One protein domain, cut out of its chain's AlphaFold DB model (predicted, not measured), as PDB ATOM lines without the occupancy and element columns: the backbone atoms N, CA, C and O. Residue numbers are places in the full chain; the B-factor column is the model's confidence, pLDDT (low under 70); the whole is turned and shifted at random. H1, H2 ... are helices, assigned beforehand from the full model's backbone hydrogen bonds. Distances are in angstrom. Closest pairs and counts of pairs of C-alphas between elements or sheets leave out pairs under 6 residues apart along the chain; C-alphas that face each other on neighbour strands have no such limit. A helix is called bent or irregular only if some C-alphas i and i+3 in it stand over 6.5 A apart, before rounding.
ATOM      1  N   ALA A 143     189.172  88.746 109.872       66.44
ATOM      2  CA  ALA A 143     188.909  89.292 111.191       66.44
ATOM      3  C   ALA A 143     187.680  90.212 111.192       66.44
ATOM      4  O   ALA A 143     187.128  90.444 112.265       66.44
ATOM      5  N   PHE A 144     187.245  90.700 110.024       70.62
ATOM      6  CA  PHE A 144     186.134  91.640 109.891       70.62
ATOM      7  C   PHE A 144     184.797  90.976 109.531       70.62
ATOM      8  O   PHE A 144     183.759  91.494 109.930       70.62
ATOM      9  N   ASP A 145     184.789  89.788 108.913       71.62
ATOM     10  CA  ASP A 145     183.550  89.091 108.502       71.62
ATOM     11  C   ASP A 145     182.639  88.678 109.671       71.62
ATOM     12  O   ASP A 145     181.456  88.396 109.490       71.62
ATOM     13  N   LYS A 146     183.185  88.608 110.889       71.44
ATOM     14  CA  LYS A 146     182.445  88.235 112.106       71.44
ATOM     15  C   LYS A 146     182.143  89.419 113.023       71.44
ATOM     16  O   LYS A 146     181.600  89.211 114.107       71.44
ATOM     17  N   VAL A 147     182.541  90.634 112.644       77.38
ATOM     18  CA  VAL A 147     182.333  91.824 113.474       77.38
ATOM     19  C   VAL A 147     180.929  92.357 113.217       77.38
ATOM     20  O   VAL A 147     180.662  92.990 112.203       77.38
ATOM     21  N   GLU A 148     180.024  92.112 114.160       80.50
ATOM     22  CA  GLU A 148     178.697  92.725 114.175       80.50
ATOM     23  C   GLU A 148     178.694  93.903 115.158       80.50
ATOM     24  O   GLU A 148     178.839  93.719 116.366       80.50
ATOM     25  N   LEU A 149     178.513  95.124 114.651       83.38
ATOM     26  CA  LEU A 149     178.478  96.342 115.465       83.38
ATOM     27  C   LEU A 149     177.066  96.578 116.015       83.38
ATOM     28  O   LEU A 149     176.278  97.322 115.435       83.38
ATOM     29  N   LYS A 150     176.726  95.908 117.121       86.94
ATOM     30  CA  LYS A 150     175.418  96.072 117.791       86.94
ATOM     31  C   LYS A 150     175.469  97.019 118.984       86.94
ATOM     32  O   LYS A 150     174.458  97.624 119.327       86.94
ATOM     33  N   VAL A 151     176.623  97.111 119.639       88.75
ATOM     34  CA  VAL A 151     176.814  97.877 120.875       88.75
ATOM     35  C   VAL A 151     177.991  98.833 120.702       88.75
ATOM     36  O   VAL A 151     178.958  98.509 120.018       88.75
ATOM     37  N   GLN A 152     177.950  99.983 121.381       86.00
ATOM     38  CA  GLN A 152     179.048 100.958 121.399       86.00
ATOM     39  C   GLN A 152     180.400 100.322 121.768       86.00
ATOM     40  O   GLN A 152     181.422 100.614 121.157       86.00
ATOM     41  N   ALA A 153     180.392  99.373 122.707       87.50
ATOM     42  CA  ALA A 153     181.582  98.627 123.102       87.50
ATOM     43  C   ALA A 153     182.216  97.836 121.939       87.50
ATOM     44  O   ALA A 153     183.423  97.607 121.939       87.50
ATOM     45  N   ASP A 154     181.431  97.400 120.953       85.62
ATOM     46  CA  ASP A 154     181.959  96.691 119.784       85.62
ATOM     47  C   ASP A 154     182.590  97.666 118.782       85.62
ATOM     48  O   ASP A 154     183.610  97.338 118.176       85.62
ATOM     49  N   VAL A 155     182.067  98.895 118.696       86.31
ATOM     50  CA  VAL A 155     182.691  99.997 117.943       86.31
ATOM     51  C   VAL A 155     184.049 100.352 118.550       86.31
ATOM     52  O   VAL A 155     185.047 100.420 117.838       86.31
ATOM     53  N   GLU A 156     184.136 100.484 119.875       90.06
ATOM     54  CA  GLU A 156     185.400 100.770 120.570       90.06
ATOM     55  C   GLU A 156     186.448  99.659 120.377       90.06
ATOM     56  O   GLU A 156     187.630  99.939 120.141       90.06
ATOM     57  N   LYS A 157     186.027  98.386 120.413       89.31
ATOM     58  CA  LYS A 157     186.911  97.239 120.131       89.31
ATOM     59  C   LYS A 157     187.420  97.252 118.692       89.31
ATOM     60  O   LYS A 157     188.598  96.961 118.463       89.31
ATOM     61  N   LEU A 158     186.556  97.588 117.731       89.44
ATOM     62  CA  LEU A 158     186.943  97.722 116.330       89.44
ATOM     63  C   LEU A 158     187.979  98.839 116.165       89.44
ATOM     64  O   LEU A 158     189.049  98.595 115.609       89.44
ATOM     65  N   CYS A 159     187.711 100.020 116.729       88.94
ATOM     66  CA  CYS A 159     188.637 101.152 116.717       88.94
ATOM     67  C   CYS A 159     190.005 100.774 117.301       88.94
ATOM     68  O   CYS A 159     191.033 101.002 116.664       88.94
ATOM     69  N   THR A 160     190.026 100.119 118.464       90.06
ATOM     70  CA  THR A 160     191.267  99.659 119.110       90.06
ATOM     71  C   THR A 160     192.036  98.681 118.219       90.06
ATOM     72  O   THR A 160     193.243  98.828 118.023       90.06
ATOM     73  N   THR A 161     191.339  97.719 117.608       89.31
ATOM     74  CA  THR A 161     191.951  96.736 116.702       89.31
ATOM     75  C   THR A 161     192.565  97.414 115.474       89.31
ATOM     76  O   THR A 161     193.697  97.100 115.101       89.31
ATOM     77  N   CYS A 162     191.859  98.373 114.867       89.44
ATOM     78  CA  CYS A 162     192.365  99.150 113.736       89.44
ATOM     79  C   CYS A 162     193.618  99.949 114.119       89.44
ATOM     80  O   CYS A 162     194.630  99.868 113.422       89.44
ATOM     81  N   VAL A 163     193.597 100.650 115.257       89.31
ATOM     82  CA  VAL A 163     194.745 101.429 115.750       89.31
ATOM     83  C   VAL A 163     195.954 100.533 116.019       89.31
ATOM     84  O   VAL A 163     197.063 100.858 115.595       89.31
ATOM     85  N   GLU A 164     195.768  99.371 116.650       90.62
ATOM     86  CA  GLU A 164     196.864  98.424 116.872       90.62
ATOM     87  C   GLU A 164     197.487  97.921 115.567       90.62
ATOM     88  O   GLU A 164     198.708  97.760 115.477       90.62
ATOM     89  N   LYS A 165     196.660  97.633 114.556       88.94
ATOM     90  CA  LYS A 165     197.132  97.156 113.251       88.94
ATOM     91  C   LYS A 165     197.873  98.249 112.491       88.94
ATOM     92  O   LYS A 165     198.910  97.955 111.902       88.94
ATOM     93  N   LEU A 166     197.398  99.491 112.561       88.94
ATOM     94  CA  LEU A 166     198.078 100.649 111.980       88.94
ATOM     95  C   LEU A 166     199.406 100.934 112.688       88.94
ATOM     96  O   LEU A 166     200.408 101.154 112.019       88.94
ATOM     97  N   GLY A 167     199.448 100.844 114.021       86.75
ATOM     98  CA  GLY A 167     200.672 101.044 114.803       86.75
ATOM     99  C   GLY A 167     201.738  99.967 114.575       86.75
ATOM    100  O   GLY A 167     202.931 100.257 114.613       86.75
ATOM    101  N   LYS A 168     201.324  98.724 114.297       88.44
ATOM    102  CA  LYS A 168     202.225  97.626 113.898       88.44
ATOM    103  C   LYS A 168     202.614  97.696 112.412       88.44
ATOM    104  O   LYS A 168     203.530  96.991 111.988       88.44
ATOM    105  N   GLY A 169     201.915  98.505 111.618       82.44
ATOM    106  CA  GLY A 169     202.173  98.679 110.196       82.44
ATOM    107  C   GLY A 169     203.483  99.426 109.948       82.44
ATOM    108  O   GLY A 169     203.727 100.488 110.507       82.44
ATOM    109  N   GLN A 170     204.328  98.897 109.063       82.69
ATOM    110  CA  GLN A 170     205.596  99.541 108.683       82.69
ATOM    111  C   GLN A 170     205.435 100.603 107.581       82.69
ATOM    112  O   GLN A 170     206.402 101.261 107.195       82.69
ATOM    113  N   ALA A 171     204.226 100.767 107.045       88.31
ATOM    114  CA  ALA A 171     203.963 101.727 105.988       88.31
ATOM    115  C   ALA A 171     204.000 103.159 106.539       88.31
ATOM    116  O   ALA A 171     203.248 103.518 107.451       88.31
ATOM    117  N   LYS A 172     204.864 103.992 105.945       88.94
ATOM    118  CA  LYS A 172     204.913 105.433 106.215       88.94
ATOM    119  C   LYS A 172     203.550 106.050 105.902       88.94
ATOM    120  O   LYS A 172     202.941 105.702 104.894       88.94
ATOM    121  N   ASN A 173     203.086 106.962 106.754       86.75
ATOM    122  CA  ASN A 173     201.813 107.677 106.592       86.75
ATOM    123  C   ASN A 173     200.567 106.769 106.513       86.75
ATOM    124  O   ASN A 173     199.520 107.185 106.022       86.75
ATOM    125  N   SER A 174     200.650 105.529 107.002       87.56
ATOM    126  CA  SER A 174     199.513 104.600 107.021       87.56
ATOM    127  C   SER A 174     198.358 105.111 107.882       87.56
ATOM    128  O   SER A 174     197.210 105.073 107.450       87.56
ATOM    129  N   ALA A 175     198.663 105.647 109.065       87.69
ATOM    130  CA  ALA A 175     197.661 106.190 109.977       87.69
ATOM    131  C   ALA A 175     196.929 107.416 109.399       87.69
ATOM    132  O   ALA A 175     195.705 107.488 109.479       87.69
ATOM    133  N   SER A 176     197.657 108.355 108.781       87.19
ATOM    134  CA  SER A 176     197.046 109.553 108.191       87.19
ATOM    135  C   SER A 176     196.195 109.213 106.973       87.19
ATOM    136  O   SER A 176     195.080 109.711 106.854       87.19
ATOM    137  N   LYS A 177     196.673 108.313 106.103       91.81
ATOM    138  CA  LYS A 177     195.900 107.858 104.945       91.81
ATOM    139  C   LYS A 177     194.617 107.133 105.360       91.81
ATOM    140  O   LYS A 177     193.563 107.439 104.820       91.81
ATOM    141  N   PHE A 178     194.697 106.239 106.347       91.88
ATOM    142  CA  PHE A 178     193.523 105.547 106.884       91.88
ATOM    143  C   PHE A 178     192.472 106.528 107.418       91.88
ATOM    144  O   PHE A 178     191.308 106.423 107.050       91.88
ATOM    145  N   LEU A 179     192.877 107.509 108.234       90.81
ATOM    146  CA  LEU A 179     191.952 108.511 108.772       90.81
ATOM    147  C   LEU A 179     191.283 109.339 107.668       90.81
ATOM    148  O   LEU A 179     190.068 109.500 107.693       90.81
ATOM    149  N   ILE A 180     192.049 109.824 106.686       91.19
ATOM    150  CA  ILE A 180     191.507 110.616 105.571       91.19
ATOM    151  C   ILE A 180     190.512 109.792 104.749       91.19
ATOM    152  O   ILE A 180     189.425 110.276 104.435       91.19
ATOM    153  N   ASP A 181     190.868 108.555 104.407       93.25
ATOM    154  CA  ASP A 181     190.012 107.690 103.597       93.25
ATOM    155  C   ASP A 181     188.731 107.303 104.363       93.25
ATOM    156  O   ASP A 181     187.650 107.296 103.773       93.25
ATOM    157  N   CYS A 182     188.812 107.069 105.680       91.06
ATOM    158  CA  CYS A 182     187.635 106.853 106.528       91.06
ATOM    159  C   CYS A 182     186.719 108.082 106.574       91.06
ATOM    160  O   CYS A 182     185.510 107.938 106.406       91.06
ATOM    161  N   LEU A 183     187.271 109.283 106.765       90.19
ATOM    162  CA  LEU A 183     186.472 110.510 106.817       90.19
ATOM    163  C   LEU A 183     185.766 110.790 105.488       90.19
ATOM    164  O   LEU A 183     184.579 111.092 105.496       90.19
ATOM    165  N   LYS A 184     186.438 110.584 104.351       91.62
ATOM    166  CA  LYS A 184     185.819 110.730 103.021       91.62
ATOM    167  C   LYS A 184     184.658 109.765 102.784       91.62
ATOM    168  O   LYS A 184     183.703 110.106 102.101       91.62
ATOM    169  N   GLN A 185     184.742 108.546 103.314       91.75
ATOM    170  CA  GLN A 185     183.665 107.559 103.176       91.75
ATOM    171  C   GLN A 185     182.493 107.831 104.125       91.75
ATOM    172  O   GLN A 185     181.360 107.473 103.809       91.75
ATOM    173  N   LEU A 186     182.761 108.445 105.280       89.38
ATOM    174  CA  LEU A 186     181.757 108.755 106.298       89.38
ATOM    175  C   LEU A 186     181.153 110.156 106.161       89.38
ATOM    176  O   LEU A 186     180.139 110.413 106.798       89.38
ATOM    177  N   GLU A 187     181.712 111.028 105.319       85.75
ATOM    178  CA  GLU A 187     181.246 112.407 105.104       85.75
ATOM    179  C   GLU A 187     179.738 112.487 104.823       85.75
ATOM    180  O   GLU A 187     179.056 113.336 105.379       85.75
ATOM    181  N   GLY A 188     179.188 111.561 104.029       90.75
ATOM    182  CA  GLY A 188     177.752 111.531 103.725       90.75
ATOM    183  C   GLY A 188     176.849 111.087 104.883       90.75
ATOM    184  O   GLY A 188     175.636 111.276 104.809       90.75
ATOM    185  N   ASN A 189     177.421 110.491 105.931       90.31
ATOM    186  CA  ASN A 189     176.702 109.991 107.105       90.31
ATOM    187  C   ASN A 189     176.872 110.892 108.336       90.31
ATOM    188  O   ASN A 189     176.140 110.696 109.305       90.31
ATOM    189  N   LEU A 190     177.835 111.818 108.312       89.44
ATOM    190  CA  LEU A 190     178.090 112.768 109.391       89.44
ATOM    191  C   LEU A 190     177.294 114.046 109.148       89.44
ATOM    192  O   LEU A 190     177.279 114.581 108.037       89.44
TER     193      LEU A 190
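Overview. This is residues 143 to 190 of the 267 residues of the protein "Hypothetical protein" of Alexandrium monilatum (UniProt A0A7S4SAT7). Two helices of similar length meet at one end as an open V, with the tight link at its point. Residues 143 to 151, before H1, turn back at the V's open end, and residues 179 to 190, mostly H2, stick out as a free arm. The printed part has 48 residues, with two named helices, H1 then H2, and no named strand: all helix. It is loose, with a radius of gyration of the C-alphas of 12.1 A and spans of 33 by 27 by 17 A.

Arrangement. H1, residues 152 to 168, and H2, residues 174 to 189, only just touch, only at the corner by their link, with 3 pairs of C-alphas within 8 A. The closest C-alphas are those of Leu 166 and Ala 175, 5.9 A apart. The helices run opposite ways at a shallow tilt of 31 degrees. H1 has every O i to N i+4 pair within hydrogen-bond range, H2 10 of 12.

Along the chain. H1 begins at C-alpha 152 (179.048, 100.958, 121.399) and is 24.6 A long. H2 is 23.4 A long and ends at C-alpha 189 (176.702, 109.991, 107.105); it is irregular, with C-alphas 185 and 188 7.1 A apart.

Size, cuts and confidence. The C-alphas farthest apart, of Lys 150 and Lys 172, are 33.0 A apart. The printed part has no cut. Residue 143 has pLDDT under 70.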